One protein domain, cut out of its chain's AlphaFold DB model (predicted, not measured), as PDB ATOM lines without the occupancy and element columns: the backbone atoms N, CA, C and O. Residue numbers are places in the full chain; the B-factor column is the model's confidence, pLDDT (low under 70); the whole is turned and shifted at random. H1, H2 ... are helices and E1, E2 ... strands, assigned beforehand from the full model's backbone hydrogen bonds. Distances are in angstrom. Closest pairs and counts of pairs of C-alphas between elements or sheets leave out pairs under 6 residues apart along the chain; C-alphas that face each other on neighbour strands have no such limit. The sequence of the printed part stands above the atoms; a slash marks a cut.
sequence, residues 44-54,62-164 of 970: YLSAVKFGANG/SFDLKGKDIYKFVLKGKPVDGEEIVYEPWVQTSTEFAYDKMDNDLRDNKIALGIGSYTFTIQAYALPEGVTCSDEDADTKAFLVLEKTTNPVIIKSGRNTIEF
ATOM      1  N   TYR A  44     -50.977 -34.548 -11.522       86.38
ATOM      2  CA  TYR A  44     -49.556 -34.205 -11.451       86.38
ATOM      3  C   TYR A  44     -49.223 -33.112 -12.453       86.38
ATOM      4  O   TYR A  44     -49.811 -33.061 -13.541       86.38
ATOM      5  N   LEU A  45     -48.261 -32.265 -12.098       85.44
ATOM      6  CA  LEU A  45     -47.648 -31.337 -13.034       85.44
ATOM      7  C   LEU A  45     -46.545 -32.068 -13.801       85.44
ATOM      8  O   LEU A  45     -45.555 -32.488 -13.214       85.44
ATOM      9  N   SER A  46     -46.743 -32.236 -15.107       77.62
ATOM     10  CA  SER A  46     -45.872 -33.055 -15.954       77.62
ATOM     11  C   SER A  46     -44.960 -32.252 -16.880       77.62
ATOM     12  O   SER A  46     -44.079 -32.824 -17.514       77.62
ATOM     13  N   ALA A  47     -45.234 -30.956 -17.057       76.88
ATOM     14  CA  ALA A  47     -44.423 -30.044 -17.859       76.88
ATOM     15  C   ALA A  47     -44.820 -28.585 -17.603       76.88
ATOM     16  O   ALA A  47     -45.984 -28.278 -17.325       76.88
ATOM     17  N   VAL A  48     -43.860 -27.686 -17.805       74.00
ATOM     18  CA  VAL A  48     -44.061 -26.237 -17.859       74.00
ATOM     19  C   VAL A  48     -43.642 -25.743 -19.243       74.00
ATOM     20  O   VAL A  48     -42.626 -26.179 -19.781       74.00
ATOM     21  N   LYS A  49     -44.449 -24.868 -19.853       68.56
ATOM     22  CA  LYS A  49     -44.209 -24.316 -21.193       68.56
ATOM     23  C   LYS A  49     -44.224 -22.794 -21.194       68.56
ATOM     24  O   LYS A  49     -45.060 -22.169 -20.541       68.56
ATOM     25  N   PHE A  50     -43.351 -22.238 -22.029       62.31
ATOM     26  CA  PHE A  50     -43.308 -20.830 -22.404       62.31
ATOM     27  C   PHE A  50     -43.526 -20.744 -23.929       62.31
ATOM     28  O   PHE A  50     -42.715 -21.259 -24.695       62.31
ATOM     29  N   GLY A  51     -44.642 -20.160 -24.373       53.06
ATOM     30  CA  GLY A  51     -44.979 -19.907 -25.784       53.06
ATOM     31  C   GLY A  51     -45.792 -20.978 -26.532       53.06
ATOM     32  O   GLY A  51     -45.744 -22.172 -26.238       53.06
ATOM     33  N   ALA A  52     -46.498 -20.521 -27.578       38.94
ATOM     34  CA  ALA A  52     -47.592 -21.234 -28.256       38.94
ATOM     35  C   ALA A  52     -47.204 -22.464 -29.111       38.94
ATOM     36  O   ALA A  52     -48.086 -23.201 -29.545       38.94
ATOM     37  N   ASN A  53     -45.914 -22.717 -29.373       41.50
ATOM     38  CA  ASN A  53     -45.479 -23.761 -30.322       41.50
ATOM     39  C   ASN A  53     -44.518 -24.809 -29.743       41.50
ATOM     40  O   ASN A  53     -43.938 -25.585 -30.500       41.50
ATOM     41  N   GLY A  54     -44.310 -24.852 -28.422       39.31
ATOM     42  CA  GLY A  54     -43.416 -25.846 -27.812       39.31
ATOM     43  C   GLY A  54     -41.967 -25.793 -28.323       39.31
ATOM     44  O   GLY A  54     -41.228 -26.762 -28.161       39.31
ATOM     45  N   SER A  62     -27.179 -13.561 -25.518       49.88
ATOM     46  CA  SER A  62     -27.110 -12.708 -24.325       49.88
ATOM     47  C   SER A  62     -27.762 -13.245 -23.032       49.88
ATOM     48  O   SER A  62     -27.420 -12.727 -21.967       49.88
ATOM     49  N   PHE A  63     -28.648 -14.258 -23.060       52.97
ATOM     50  CA  PHE A  63     -29.257 -14.822 -21.831       52.97
ATOM     51  C   PHE A  63     -29.848 -16.241 -22.005       52.97
ATOM     52  O   PHE A  63     -30.810 -16.433 -22.747       52.97
ATOM     53  N   ASP A  64     -29.331 -17.244 -21.282       62.34
ATOM     54  CA  ASP A  64     -29.751 -18.652 -21.389       62.34
ATOM     55  C   ASP A  64     -30.593 -19.140 -20.190       62.34
ATOM     56  O   ASP A  64     -30.081 -19.598 -19.166       62.34
ATOM     57  N   LEU A  65     -31.921 -19.139 -20.364       62.38
ATOM     58  CA  LEU A  65     -32.902 -19.638 -19.384       62.38
ATOM     59  C   LEU A  65     -32.785 -21.137 -19.061       62.38
ATOM     60  O   LEU A  65     -33.344 -21.586 -18.057       62.38
ATOM     61  N   LYS A  66     -32.136 -21.928 -19.920       65.88
ATOM     62  CA  LYS A  66     -31.942 -23.372 -19.713       65.88
ATOM     63  C   LYS A  66     -30.537 -23.717 -19.239       65.88
ATOM     64  O   LYS A  66     -30.310 -24.852 -18.825       65.88
ATOM     65  N   GLY A  67     -29.623 -22.761 -19.321       68.62
ATOM     66  CA  GLY A  67     -28.216 -22.949 -19.034       68.62
ATOM     67  C   GLY A  67     -27.786 -22.354 -17.705       68.62
ATOM     68  O   GLY A  67     -28.530 -22.291 -16.726       68.62
ATOM     69  N   LYS A  68     -26.520 -21.942 -17.683       72.12
ATOM     70  CA  LYS A  68     -25.789 -21.529 -16.480       72.12
ATOM     71  C   LYS A  68     -26.258 -20.208 -15.865       72.12
ATOM     72  O   LYS A  68     -25.832 -19.906 -14.756       72.12
ATOM     73  N   ASP A  69     -27.066 -19.429 -16.584       73.31
ATOM     74  CA  ASP A  69     -27.448 -18.076 -16.168       73.31
ATOM     75  C   ASP A  69     -28.561 -18.095 -15.106       73.31
ATOM     76  O   ASP A  69     -28.770 -17.105 -14.402       73.31
ATOM     77  N   ILE A  70     -29.254 -19.232 -14.943       82.06
ATOM     78  CA  ILE A  70     -30.292 -19.413 -13.925       82.06
ATOM     79  C   ILE A  70     -29.805 -20.303 -12.788       82.06
ATOM     80  O   ILE A  70     -29.667 -21.520 -12.926       82.06
ATOM     81  N   TYR A  71     -29.688 -19.686 -11.617       88.19
ATOM     82  CA  TYR A  71     -29.316 -20.352 -10.380       88.19
ATOM     83  C   TYR A  71     -30.457 -21.143  -9.753       88.19
ATOM     84  O   TYR A  71     -30.225 -22.251  -9.280       88.19
ATOM     85  N   LYS A  72     -31.693 -20.628  -9.727       91.31
ATOM     86  CA  LYS A  72     -32.828 -21.425  -9.234       91.31
ATOM     87  C   LYS A  72     -34.170 -21.068  -9.845       91.31
ATOM     88  O   LYS A  72     -34.434 -19.906 -10.145       91.31
ATOM     89  N   PHE A  73     -35.045 -22.067  -9.927       88.31
ATOM     90  CA  PHE A  73     -36.465 -21.903 -10.226       88.31
ATOM     91  C   PHE A  73     -37.316 -22.181  -8.988       88.31
ATOM     92  O   PHE A  73     -37.104 -23.171  -8.293       88.31
ATOM     93  N   VAL A  74     -38.313 -21.332  -8.741       91.62
ATOM     94  CA  VAL A  74     -39.331 -21.524  -7.702       91.62
ATOM     95  C   VAL A  74     -40.694 -21.556  -8.375       91.62
ATOM     96  O   VAL A  74     -41.065 -20.616  -9.077       91.62
ATOM     97  N   LEU A  75     -41.460 -22.620  -8.143       89.50
ATOM     98  CA  LEU A  75     -42.848 -22.709  -8.580       89.50
ATOM     99  C   LEU A  75     -43.777 -22.486  -7.388       89.50
ATOM    100  O   LEU A  75     -43.570 -23.032  -6.307       89.50
ATOM    101  N   LYS A  76     -44.842 -21.723  -7.612       91.75
ATOM    102  CA  LYS A  76     -45.936 -21.529  -6.664       91.75
ATOM    103  C   LYS A  76     -47.253 -21.874  -7.340       91.75
ATOM    104  O   LYS A  76     -47.475 -21.493  -8.487       91.75
ATOM    105  N   GLY A  77     -48.122 -22.602  -6.654       87.94
ATOM    106  CA  GLY A  77     -49.455 -22.959  -7.125       87.94
ATOM    107  C   GLY A  77     -50.500 -22.533  -6.110       87.94
ATOM    108  O   GLY A  77     -50.451 -22.952  -4.960       87.94
ATOM    109  N   LYS A  78     -51.468 -21.723  -6.528       89.25
ATOM    110  CA  LYS A  78     -52.556 -21.260  -5.669       89.25
ATOM    111  C   LYS A  78     -53.903 -21.731  -6.228       89.25
ATOM    112  O   LYS A  78     -54.271 -21.285  -7.316       89.25
ATOM    113  N   PRO A  79     -54.649 -22.606  -5.531       85.69
ATOM    114  CA  PRO A  79     -56.031 -22.906  -5.887       85.69
ATOM    115  C   PRO A  79     -56.871 -21.624  -5.801       85.69
ATOM    116  O   PRO A  79     -56.671 -20.829  -4.885       85.69
ATOM    117  N   VAL A  80     -57.823 -21.420  -6.717       75.81
ATOM    118  CA  VAL A  80     -58.640 -20.187  -6.781       75.81
ATOM    119  C   VAL A  80     -59.318 -19.854  -5.442       75.81
ATOM    120  O   VAL A  80     -59.378 -18.683  -5.079       75.81
ATOM    121  N   ASP A  81     -59.720 -20.874  -4.676       71.56
ATOM    122  CA  ASP A  81     -60.362 -20.742  -3.359       71.56
ATOM    123  C   ASP A  81     -59.494 -21.294  -2.202       71.56
ATOM    124  O   ASP A  81     -60.019 -21.747  -1.186       71.56
ATOM    125  N   GLY A  82     -58.163 -21.318  -2.356       77.56
ATOM    126  CA  GLY A  82     -57.239 -21.924  -1.388       77.56
ATOM    127  C   GLY A  82     -55.977 -21.104  -1.101       77.56
ATOM    128  O   GLY A  82     -55.753 -20.030  -1.664       77.56
ATOM    129  N   GLU A  83     -55.144 -21.623  -0.197       83.00
ATOM    130  CA  GLU A  83     -53.848 -21.022   0.136       83.00
ATOM    131  C   GLU A  83     -52.777 -21.348  -0.913       83.00
ATOM    132  O   GLU A  83     -52.839 -22.365  -1.606       83.00
ATOM    133  N   GLU A  84     -51.801 -20.451  -1.056       89.19
ATOM    134  CA  GLU A  84     -50.687 -20.624  -1.987       89.19
ATOM    135  C   GLU A  84     -49.730 -21.715  -1.495       89.19
ATOM    136  O   GLU A  84     -49.305 -21.722  -0.342       89.19
ATOM    137  N   ILE A  85     -49.370 -22.621  -2.397       88.50
ATOM    138  CA  ILE A  85     -48.410 -23.693  -2.168       88.50
ATOM    139  C   ILE A  85     -47.114 -23.297  -2.866       88.50
ATOM    140  O   ILE A  85     -47.102 -23.095  -4.080       88.50
ATOM    141  N   VAL A  86     -46.021 -23.202  -2.113       88.19
ATOM    142  CA  VAL A  86     -44.675 -23.007  -2.662       88.19
ATOM    143  C   VAL A  86     -44.011 -24.374  -2.768       88.19
ATOM    144  O   VAL A  86     -43.936 -25.100  -1.778       88.19
ATOM    145  N   TYR A  87     -43.570 -24.737  -3.968       87.88
ATOM    146  CA  TYR A  87     -42.858 -25.990  -4.204       87.88
ATOM    147  C   TYR A  87     -41.366 -25.825  -3.923       87.88
ATOM    148  O   TYR A  87     -40.831 -24.716  -4.012       87.88
ATOM    149  N   GLU A  88     -40.709 -26.940  -3.599       90.56
ATOM    150  CA  GLU A  88     -39.259 -26.974  -3.402       90.56
ATOM    151  C   GLU A  88     -38.536 -26.400  -4.632       90.56
ATOM    152  O   GLU A  88     -38.881 -26.752  -5.767       90.56
ATOM    153  N   PRO A  89     -37.565 -25.496  -4.433       92.00
ATOM    154  CA  PRO A  89     -36.871 -24.851  -5.529       92.00
ATOM    155  C   PRO A  89     -35.936 -25.819  -6.252       92.00
ATOM    156  O   PRO A  89     -35.211 -26.600  -5.634       92.00
ATOM    157  N   TRP A  90     -35.859 -25.696  -7.574       93.50
ATOM    158  CA  TRP A  90     -34.820 -26.363  -8.353       93.50
ATOM    159  C   TRP A  90     -33.600 -25.471  -8.417       93.50
ATOM    160  O   TRP A  90     -33.615 -24.459  -9.111       93.50
ATOM    161  N   VAL A  91     -32.562 -25.846  -7.675       92.81
ATOM    162  CA  VAL A  91     -31.320 -25.077  -7.554       92.81
ATOM    163  C   VAL A  91     -30.213 -25.724  -8.388       92.81
ATOM    164  O   VAL A  91     -29.984 -26.941  -8.313       92.81
ATOM    165  N   GLN A  92     -29.534 -24.900  -9.178       90.06
ATOM    166  CA  GLN A  92     -28.365 -25.235  -9.980       90.06
ATOM    167  C   GLN A  92     -27.230 -25.728  -9.085       90.06
ATOM    168  O   GLN A  92     -27.016 -25.231  -7.980       90.06
ATOM    169  N   THR A  93     -26.472 -26.696  -9.588       87.56
ATOM    170  CA  THR A  93     -25.229 -27.161  -8.971       87.56
ATOM    171  C   THR A  93     -24.085 -27.041  -9.969       87.56
ATOM    172  O   THR A  93     -24.285 -26.737 -11.145       87.56
ATOM    173  N   SER A  94     -22.867 -27.343  -9.524       80.56
ATOM    174  CA  SER A  94     -21.679 -27.345 -10.381       80.56
ATOM    175  C   SER A  94     -21.737 -28.352 -11.539       80.56
ATOM    176  O   SER A  94     -20.894 -28.298 -12.429       80.56
ATOM    177  N   THR A  95     -22.684 -29.295 -11.526       80.81
ATOM    178  CA  THR A  95     -22.779 -30.389 -12.507       80.81
ATOM    179  C   THR A  95     -24.122 -30.468 -13.226       80.81
ATOM    180  O   THR A  95     -24.242 -31.257 -14.159       80.81
ATOM    181  N   GLU A  96     -25.137 -29.720 -12.791       85.69
ATOM    182  CA  GLU A  96     -26.494 -29.817 -13.333       85.69
ATOM    183  C   GLU A  96     -27.210 -28.463 -13.254       85.69
ATOM    184  O   GLU A  96     -27.175 -27.787 -12.220       85.69
ATOM    185  N   PHE A  97     -27.871 -28.063 -14.343       87.94
ATOM    186  CA  PHE A  97     -28.601 -26.800 -14.396       87.94
ATOM    187  C   PHE A  97     -29.936 -26.883 -13.650       87.94
ATOM    188  O   PHE A  97     -30.583 -27.932 -13.589       87.94
ATOM    189  N   ALA A  98     -30.379 -25.747 -13.105       86.69
ATOM    190  CA  ALA A  98     -31.668 -25.644 -12.421       86.69
ATOM    191  C   ALA A  98     -32.838 -26.065 -13.330       86.69
ATOM    192  O   ALA A  98     -33.789 -26.700 -12.873       86.69
ATOM    193  N   TYR A  99     -32.746 -25.747 -14.627       83.69
ATOM    194  CA  TYR A  99     -33.752 -26.121 -15.616       83.69
ATOM    195  C   TYR A  99     -33.833 -27.638 -15.824       83.69
ATOM    196  O   TYR A  99     -34.934 -28.182 -15.861       83.69
ATOM    197  N   ASP A 100     -32.695 -28.328 -15.929       81.62
ATOM    198  CA  ASP A 100     -32.663 -29.776 -16.168       81.62
ATOM    199  C   ASP A 100     -33.257 -30.545 -14.987       81.62
ATOM    200  O   ASP A 100     -34.068 -31.451 -15.174       81.62
ATOM    201  N   LYS A 101     -32.943 -30.115 -13.760       89.19
ATOM    202  CA  LYS A 101     -33.563 -30.643 -12.538       89.19
ATOM    203  C   LYS A 101     -35.076 -30.472 -12.533       89.19
ATOM    204  O   LYS A 101     -35.802 -31.423 -12.248       89.19
ATOM    205  N   MET A 102     -35.542 -29.272 -12.871       88.44
ATOM    206  CA  MET A 102     -36.966 -28.979 -12.977       88.44
ATOM    207  C   MET A 102     -37.633 -29.864 -14.034       88.44
ATOM    208  O   MET A 102     -38.644 -30.500 -13.753       88.44
ATOM    209  N   ASP A 103     -37.079 -29.935 -15.245       82.12
ATOM    210  CA  ASP A 103     -37.640 -30.729 -16.342       82.12
ATOM    211  C   ASP A 103     -37.665 -32.229 -16.001       82.12
ATOM    212  O   ASP A 103     -38.662 -32.900 -16.274       82.12
ATOM    213  N   ASN A 104     -36.632 -32.748 -15.329       83.44
ATOM    214  CA  ASN A 104     -36.583 -34.133 -14.853       83.44
ATOM    215  C   ASN A 104     -37.669 -34.417 -13.804       83.44
ATOM    216  O   ASN A 104     -38.457 -35.348 -13.977       83.44
ATOM    217  N   ASP A 105     -37.792 -33.585 -12.767       86.38
ATOM    218  CA  ASP A 105     -38.808 -33.760 -11.721       86.38
ATOM    219  C   ASP A 105     -40.243 -33.652 -12.262       86.38
ATOM    220  O   ASP A 105     -41.142 -34.384 -11.829       86.38
ATOM    221  N   LEU A 106     -40.458 -32.765 -13.237       84.25
ATOM    222  CA  LEU A 106     -41.725 -32.623 -13.944       84.25
ATOM    223  C   LEU A 106     -42.040 -33.860 -14.794       84.25
ATOM    224  O   LEU A 106     -43.140 -34.407 -14.695       84.25
ATOM    225  N   ARG A 107     -41.088 -34.365 -15.586       77.44
ATOM    226  CA  ARG A 107     -41.275 -35.577 -16.409       77.44
ATOM    227  C   ARG A 107     -41.540 -36.820 -15.559       77.44
ATOM    228  O   ARG A 107     -42.403 -37.635 -15.915       77.44
ATOM    229  N   ASP A 108     -40.875 -36.907 -14.413       83.31
ATOM    230  CA  ASP A 108     -41.049 -37.969 -13.420       83.31
ATOM    231  C   ASP A 108     -42.343 -37.814 -12.600       83.31
ATOM    232  O   ASP A 108     -42.726 -38.726 -11.872       83.31
ATOM    233  N   ASN A 109     -43.094 -36.722 -12.796       82.69
ATOM    234  CA  ASN A 109     -44.367 -36.419 -12.133       82.69
ATOM    235  C   ASN A 109     -44.235 -36.281 -10.606       82.69
ATOM    236  O   ASN A 109     -45.145 -36.658  -9.869       82.69
ATOM    237  N   LYS A 110     -43.118 -35.730 -10.112       84.81
ATOM    238  CA  LYS A 110     -42.878 -35.574  -8.666       84.81
ATOM    239  C   LYS A 110     -43.749 -34.503  -8.006       84.81
ATOM    240  O   LYS A 110     -43.927 -34.527  -6.791       84.81
ATOM    241  N   ILE A 111     -44.330 -33.588  -8.785       85.62
ATOM    242  CA  ILE A 111     -45.222 -32.543  -8.268       85.62
ATOM    243  C   ILE A 111     -46.678 -33.002  -8.357       85.62
ATOM    244  O   ILE A 111     -47.305 -32.936  -9.419       85.62
ATOM    245  N   ALA A 112     -47.228 -33.441  -7.226       84.12
ATOM    246  CA  ALA A 112     -48.645 -33.766  -7.091       84.12
ATOM    247  C   ALA A 112     -49.503 -32.502  -6.894       84.12
ATOM    248  O   ALA A 112     -49.129 -31.573  -6.178       84.12
ATOM    249  N   LEU A 113     -50.681 -32.495  -7.514       81.31
ATOM    250  CA  LEU A 113     -51.676 -31.428  -7.479       81.31
ATOM    251  C   LEU A 113     -53.058 -31.992  -7.123       81.31
ATOM    252  O   LEU A 113     -53.402 -33.127  -7.466       81.31
ATOM    253  N   GLY A 114     -53.891 -31.167  -6.486       83.31
ATOM    254  CA  GLY A 114     -55.327 -31.432  -6.387       83.31
ATOM    255  C   GLY A 114     -56.050 -31.082  -7.692       83.31
ATOM    256  O   GLY A 114     -55.644 -30.166  -8.404       83.31
ATOM    257  N   ILE A 115     -57.147 -31.774  -7.999       84.00
ATOM    258  CA  ILE A 115     -58.042 -31.397  -9.106       84.00
ATOM    259  C   ILE A 115     -58.763 -30.098  -8.726       84.00
ATOM    260  O   ILE A 115     -59.327 -30.001  -7.638       84.00
ATOM    261  N   GLY A 116     -58.761 -29.103  -9.612       83.81
ATOM    262  CA  GLY A 116     -59.353 -27.794  -9.332       83.81
ATOM    263  C   GLY A 116     -58.816 -26.694 -10.239       83.81
ATOM    264  O   GLY A 116     -58.014 -26.954 -11.132       83.81
ATOM    265  N   SER A 117     -59.266 -25.459 -10.027       88.75
ATOM    266  CA  SER A 117     -58.743 -24.287 -10.738       88.75
ATOM    267  C   SER A 117     -57.591 -23.671  -9.947       88.75
ATOM    268  O   SER A 117     -57.746 -23.439  -8.750       88.75
ATOM    269  N   TYR A 118     -56.457 -23.412 -10.596       89.50
ATOM    270  CA  TYR A 118     -55.238 -22.891  -9.970       89.50
ATOM    271  C   TYR A 118     -54.644 -21.740 -10.773       89.50
ATOM    272  O   TYR A 118     -54.582 -21.809 -11.993       89.50
ATOM    273  N   THR A 119     -54.096 -20.734 -10.106       87.25
ATOM    274  CA  THR A 119     -53.097 -19.837 -10.705       87.25
ATOM    275  C   THR A 119     -51.708 -20.319 -10.315       87.25
ATOM    276  O   THR A 119     -51.461 -20.565  -9.133       87.25
ATOM    277  N   PHE A 120     -50.802 -20.439 -11.281       85.06
ATOM    278  CA  PHE A 120     -49.408 -20.787 -11.015       85.06
ATOM    279  C   PHE A 120     -48.510 -19.585 -11.243       85.06
ATOM    280  O   PHE A 120     -48.717 -18.852 -12.206       85.06
ATOM    281  N   THR A 121     -47.494 -19.424 -10.402       83.75
ATOM    282  CA  THR A 121     -46.427 -18.435 -10.561       83.75
ATOM    283  C   THR A 121     -45.092 -19.156 -10.639       83.75
ATOM    284  O   THR A 121     -44.767 -19.926  -9.738       83.75
ATOM    285  N   ILE A 122     -44.314 -18.914 -11.690       82.81
ATOM    286  CA  ILE A 122     -42.928 -19.373 -11.789       82.81
ATOM    287  C   ILE A 122     -41.989 -18.185 -11.635       82.81
ATOM    288  O   ILE A 122     -42.196 -17.135 -12.243       82.81
ATOM    289  N   GLN A 123     -40.969 -18.363 -10.807       82.94
ATOM    290  CA  GLN A 123     -39.908 -17.400 -10.560       82.94
ATOM    291  C   GLN A 123     -38.563 -18.025 -10.944       82.94
ATOM    292  O   GLN A 123     -38.316 -19.182 -10.606       82.94
ATOM    293  N   ALA A 124     -37.692 -17.268 -11.605       74.31
ATOM    294  CA  ALA A 124     -36.310 -17.650 -11.878       74.31
ATOM    295  C   ALA A 124     -35.360 -16.635 -11.245       74.31
ATOM    296  O   ALA A 124     -35.600 -15.427 -11.311       74.31
ATOM    297  N   TYR A 125     -34.283 -17.123 -10.644       77.50
ATOM    298  CA  TYR A 125     -33.291 -16.316  -9.946       77.50
ATOM    299  C   TYR A 125     -31.909 -16.563 -10.541       77.50
ATOM    300  O   TYR A 125     -31.552 -17.713 -10.801       77.50
ATOM    301  N   ALA A 126     -31.134 -15.495 -10.703       77.69
ATOM    302  CA  ALA A 126     -29.739 -15.547 -11.120       77.69
ATOM    303  C   ALA A 126     -28.818 -15.172  -9.953       77.69
ATOM    304  O   ALA A 126     -29.248 -14.539  -8.982       77.69
ATOM    305  N   LEU A 127     -27.551 -15.567 -10.056       74.06
ATOM    306  CA  LEU A 127     -26.507 -15.100  -9.149       74.06
ATOM    307  C   LEU A 127     -25.829 -13.856  -9.720       74.06
ATOM    308  O   LEU A 127     -25.713 -13.724 -10.940       74.06
ATOM    309  N   PRO A 128     -25.404 -12.920  -8.859       66.69
ATOM    310  CA  PRO A 128     -24.628 -11.773  -9.303       66.69
ATOM    311  C   PRO A 128     -23.271 -12.226  -9.844       66.69
ATOM    312  O   PRO A 128     -22.754 -13.281  -9.479       66.69
ATOM    313  N   GLU A 129     -22.698 -11.416 -10.727       67.88
ATOM    314  CA  GLU A 129     -21.407 -11.704 -11.344       67.88
ATOM    315  C   GLU A 129     -20.325 -11.945 -10.275       67.88
ATOM    316  O   GLU A 129     -20.224 -11.208  -9.292       67.88
ATOM    317  N   GLY A 130     -19.550 -13.020 -10.444       65.19
ATOM    318  CA  GLY A 130     -18.534 -13.453  -9.478       65.19
ATOM    319  C   GLY A 130     -19.051 -14.291  -8.303       65.19
ATOM    320  O   GLY A 130     -18.232 -14.768  -7.522       65.19
ATOM    321  N   VAL A 131     -20.366 -14.513  -8.181       72.38
ATOM    322  CA  VAL A 131     -20.951 -15.449  -7.206       72.38
ATOM    323  C   VAL A 131     -21.310 -16.751  -7.906       72.38
ATOM    324  O   VAL A 131     -21.966 -16.759  -8.948       72.38
ATOM    325  N   THR A 132     -20.869 -17.866  -7.338       84.06
ATOM    326  CA  THR A 132     -21.049 -19.196  -7.926       84.06
ATOM    327  C   THR A 132     -22.114 -19.997  -7.187       84.06
ATOM    328  O   THR A 132     -22.393 -19.767  -6.013       84.06
ATOM    329  N   CYS A 133     -22.704 -20.991  -7.857       82.12
ATOM    330  CA  CYS A 133     -23.699 -21.877  -7.238       82.12
ATOM    331  C   CYS A 133     -23.152 -22.714  -6.063       82.12
ATOM    332  O   CYS A 133     -23.939 -23.320  -5.340       82.12
ATOM    333  N   SER A 134     -21.828 -22.749  -5.878       83.62
ATOM    334  CA  SER A 134     -21.152 -23.396  -4.749       83.62
ATOM    335  C   SER A 134     -20.923 -22.487  -3.539       83.62
ATOM    336  O   SER A 134     -20.476 -22.988  -2.508       83.62
ATOM    337  N   ASP A 135     -21.210 -21.186  -3.633       85.38
ATOM    338  CA  ASP A 135     -20.969 -20.256  -2.528       85.38
ATOM    339  C   ASP A 135     -22.002 -20.460  -1.405       85.38
ATOM    340  O   ASP A 135     -23.201 -20.584  -1.664       85.38
ATOM    341  N   GLU A 136     -21.557 -20.452  -0.141       84.62
ATOM    342  CA  GLU A 136     -22.430 -20.691   1.026       84.62
ATOM    343  C   GLU A 136     -23.563 -19.658   1.161       84.62
ATOM    344  O   GLU A 136     -24.605 -19.951   1.746       84.62
ATOM    345  N   ASP A 137     -23.382 -18.457   0.603       84.38
ATOM    346  CA  ASP A 137     -24.359 -17.368   0.639       84.38
ATOM    347  C   ASP A 137     -25.091 -17.135  -0.695       84.38
ATOM    348  O   ASP A 137     -25.896 -16.198  -0.794       84.38
ATOM    349  N   ALA A 138     -24.890 -18.013  -1.688       81.56
ATOM    350  CA  ALA A 138     -25.499 -17.927  -3.017       81.56
ATOM    351  C   ALA A 138     -27.019 -17.714  -2.947       81.56
ATOM    352  O   ALA A 138     -27.563 -16.822  -3.596       81.56
ATOM    353  N   ASP A 139     -27.709 -18.452  -2.076       83.31
ATOM    354  CA  ASP A 139     -29.165 -18.386  -1.939       83.31
ATOM    355  C   ASP A 139     -29.681 -17.034  -1.425       83.31
ATOM    356  O   ASP A 139     -30.768 -16.598  -1.812       83.31
ATOM    357  N   THR A 140     -28.894 -16.364  -0.578       81.00
ATOM    358  CA  THR A 140     -29.215 -15.035  -0.028       81.00
ATOM    359  C   THR A 140     -28.861 -13.895  -0.981       81.00
ATOM    360  O   THR A 140     -29.445 -12.817  -0.888       81.00
ATOM    361  N   LYS A 141     -27.925 -14.135  -1.905       69.88
ATOM    362  CA  LYS A 141     -27.488 -13.178  -2.931       69.88
ATOM    363  C   LYS A 141     -28.235 -13.323  -4.252       69.88
ATOM    364  O   LYS A 141     -28.190 -12.409  -5.075       69.88
ATOM    365  N   ALA A 142     -28.894 -14.457  -4.467       74.62
ATOM    366  CA  ALA A 142     -29.675 -14.715  -5.662       74.62
ATOM    367  C   ALA A 142     -30.781 -13.664  -5.819       74.62
ATOM    368  O   ALA A 142     -31.562 -13.412  -4.899       74.62
ATOM    369  N   PHE A 143     -30.874 -13.073  -7.006       60.78
ATOM    370  CA  PHE A 143     -31.868 -12.052  -7.314       60.78
ATOM    371  C   PHE A 143     -32.833 -12.548  -8.387       60.78
ATOM    372  O   PHE A 143     -32.468 -13.291  -9.296       60.78
ATOM    373  N   LEU A 144     -34.097 -12.152  -8.252       64.06
ATOM    374  CA  LEU A 144     -35.172 -12.525  -9.164       64.06
ATOM    375  C   LEU A 144     -34.937 -11.881 -10.540       64.06
ATOM    376  O   LEU A 144     -34.848 -10.655 -10.631       64.06
ATOM    377  N   VAL A 145     -34.867 -12.698 -11.591       55.69
ATOM    378  CA  VAL A 145     -34.683 -12.260 -12.990       55.69
ATOM    379  C   VAL A 145     -35.918 -12.473 -13.858       55.69
ATOM    380  O   VAL A 145     -36.073 -11.814 -14.879       55.69
ATOM    381  N   LEU A 146     -36.820 -13.367 -13.447       65.44
ATOM    382  CA  LEU A 146     -38.076 -13.627 -14.142       65.44
ATOM    383  C   LEU A 146     -39.162 -13.991 -13.132       65.44
ATOM    384  O   LEU A 146     -38.939 -14.843 -12.281       65.44
ATOM    385  N   GLU A 147     -40.353 -13.412 -13.268       75.69
ATOM    386  CA  GLU A 147     -41.562 -13.852 -12.572       75.69
ATOM    387  C   GLU A 147     -42.752 -13.819 -13.530       75.69
ATOM    388  O   GLU A 147     -42.999 -12.816 -14.202       75.69
ATOM    389  N   LYS A 148     -43.503 -14.921 -13.609       67.88
ATOM    390  CA  LYS A 148     -44.699 -15.002 -14.448       67.88
ATOM    391  C   LYS A 148     -45.807 -15.772 -13.758       67.88
ATOM    392  O   LYS A 148     -45.578 -16.880 -13.284       67.88
ATOM    393  N   THR A 149     -47.015 -15.217 -13.792       77.69
ATOM    394  CA  THR A 149     -48.228 -15.847 -13.260       77.69
ATOM    395  C   THR A 149     -49.200 -16.191 -14.383       77.69
ATOM    396  O   THR A 149     -49.396 -15.402 -15.310       77.69
ATOM    397  N   THR A 150     -49.814 -17.370 -14.318       75.38
ATOM    398  CA  THR A 150     -50.841 -17.805 -15.266       75.38
ATOM    399  C   THR A 150     -52.208 -17.221 -14.920       75.38
ATOM    400  O   THR A 150     -52.528 -16.972 -13.758       75.38
ATOM    401  N   ASN A 151     -53.085 -17.125 -15.921       76.69
ATOM    402  CA  ASN A 151     -54.526 -17.120 -15.654       76.69
ATOM    403  C   ASN A 151     -54.944 -18.443 -14.975       76.69
ATOM    404  O   ASN A 151     -54.201 -19.424 -15.077       76.69
ATOM    405  N   PRO A 152     -56.111 -18.511 -14.303       81.19
ATOM    406  CA  PRO A 152     -56.578 -19.748 -13.686       81.19
ATOM    407  C   PRO A 152     -56.621 -20.921 -14.682       81.19
ATOM    408  O   PRO A 152     -57.304 -20.865 -15.705       81.19
ATOM    409  N   VAL A 153     -55.880 -21.984 -14.376       79.88
ATOM    410  CA  VAL A 153     -55.753 -23.220 -15.147       79.88
ATOM    411  C   VAL A 153     -56.528 -24.329 -14.447       79.88
ATOM    412  O   VAL A 153     -56.388 -24.546 -13.244       79.88
ATOM    413  N   ILE A 154     -57.333 -25.065 -15.211       86.25
ATOM    414  CA  ILE A 154     -58.097 -26.204 -14.694       86.25
ATOM    415  C   ILE A 154     -57.207 -27.451 -14.683       86.25
ATOM    416  O   ILE A 154     -56.893 -28.005 -15.737       86.25
ATOM    417  N   ILE A 155     -56.867 -27.918 -13.485       89.31
ATOM    418  CA  ILE A 155     -56.109 -29.142 -13.230       89.31
ATOM    419  C   ILE A 155     -57.051 -30.339 -13.195       89.31
ATOM    420  O   ILE A 155     -58.033 -30.350 -12.452       89.31
ATOM    421  N   LYS A 156     -56.750 -31.357 -14.007       85.19
ATOM    422  CA  LYS A 156     -57.533 -32.595 -14.149       85.19
ATOM    423  C   LYS A 156     -56.723 -33.801 -13.668       85.19
ATOM    424  O   LYS A 156     -55.502 -33.739 -13.584       85.19
ATOM    425  N   SER A 157     -57.389 -34.918 -13.371       82.06
ATOM    426  CA  SER A 157     -56.711 -36.171 -13.002       82.06
ATOM    427  C   SER A 157     -55.702 -36.602 -14.075       82.06
ATOM    428  O   SER A 157     -56.035 -36.576 -15.262       82.06
ATOM    429  N   GLY A 158     -54.523 -37.068 -13.664       81.19
ATOM    430  CA  GLY A 158     -53.432 -37.427 -14.573       81.19
ATOM    431  C   GLY A 158     -52.431 -36.290 -14.800       81.19
ATOM    432  O   GLY A 158     -52.237 -35.441 -13.934       81.19
ATOM    433  N   ARG A 159     -51.745 -36.310 -15.946       82.50
ATOM    434  CA  ARG A 159     -50.661 -35.377 -16.291       82.50
ATOM    435  C   ARG A 159     -51.208 -34.042 -16.796       82.50
ATOM    436  O   ARG A 159     -51.999 -34.023 -17.736       82.50
ATOM    437  N   ASN A 160     -50.761 -32.936 -16.205       86.25
ATOM    438  CA  ASN A 160     -51.144 -31.578 -16.587       86.25
ATOM    439  C   ASN A 160     -49.908 -30.800 -17.033       86.25
ATOM    440  O   ASN A 160     -48.853 -30.895 -16.417       86.25
ATOM    441  N   THR A 161     -50.042 -30.017 -18.098       83.62
ATOM    442  CA  THR A 161     -49.009 -29.077 -18.551       83.62
ATOM    443  C   THR A 161     -49.478 -27.661 -18.263       83.62
ATOM    444  O   THR A 161     -50.624 -27.338 -18.572       83.62
ATOM    445  N   ILE A 162     -48.603 -26.831 -17.699       82.94
ATOM    446  CA  ILE A 162     -48.904 -25.425 -17.414       82.94
ATOM    447  C   ILE A 162     -48.199 -24.555 -18.436       82.94
ATOM    448  O   ILE A 162     -47.002 -24.702 -18.673       82.94
ATOM    449  N   GLU A 163     -48.958 -23.655 -19.045       75.25
ATOM    450  CA  GLU A 163     -48.461 -22.734 -20.054       75.25
ATOM    451  C   GLU A 163     -48.477 -21.315 -19.486       75.25
ATOM    452  O   GLU A 163     -49.534 -20.769 -19.174       75.25
ATOM    453  N   PHE A 164     -47.292 -20.724 -19.343       71.69
ATOM    454  CA  PHE A 164     -47.110 -19.363 -18.830       71.69
ATOM    455  C   PHE A 164     -47.225 -18.286 -19.928       71.69
ATOM    456  O   PHE A 164     -47.027 -17.099 -19.662       71.69
TER     457      PHE A 164
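Overview. This is residues 44 to 54 and 62 to 164 of the 970 residues of an uncharacterized protein of Treponema sp (UniProt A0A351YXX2). A long, strongly twisted sheet, E2 E4 E5 with short E6 at one end of E4, runs the length of the domain; the small sheet E3 E1 E7 and, next to it, H1 pack along one side. H2 and the loop 127 to 137 lie at the end away from E6. The 114 printed residues hold, in chain order, E1 E2 H1 E3 E4 H2 E5 E6 E7, class mixed, helices and strands. The larger sheet is branched and antiparallel, the smaller, E3 E1 E7, mixed. The whole is compact, radius of gyration of the C-alphas 14.6 A, yet elongated, 43 by 28 by 24 A.

Along the chain. E4, residues 116 to 126, spans 32.1 A from C-alpha 116 at (-59.353, -27.794, -9.332). E2 is 72 to 79, 23.5 A; E5 143 to 149, 17.8 A; E6 153 to 155. E1 is 44 to 49, from (-49.556, -34.205, -11.451); E3 111 to 113; E7 158 to 163, 16.5 A. H1 is 98 to 107, 14.4 A; H2 138 to 141.

Arrangement. E2 lies on one side of E4 (N 74 to O 123, 2.8 A), E5 (N 124 to O 146, 2.8 A) and E6 (N 153 to O 118, 2.7 A) on the other. E1 is antiparallel to E3 (N 45 to O 111, 2.9 A) and parallel to E7 (N 46 to O 160, 2.8 A). H1 on one face of this sheet, height 6.0 A, makes two layers, helix and sheet; the closest C-alphas are Ser 46 and Leu 106, 4.6 A. H1 is also on the larger sheet, with C-alphas of Lys 72 and Ala 98 5.4 A apart. H2 only grazes that sheet. In H1 every O i to N i+4 pair is within hydrogen-bond range; H2 is too short for one.

Size, cuts and confidence. C-alphas 130 and 157 are farthest apart, 44.6 A. Residues 55 to 61 are not printed; the gap is 21.2 A. Links E2 to H1 and E4 to H2 are long. Low confidence includes 49 to 54 and 62 to 67.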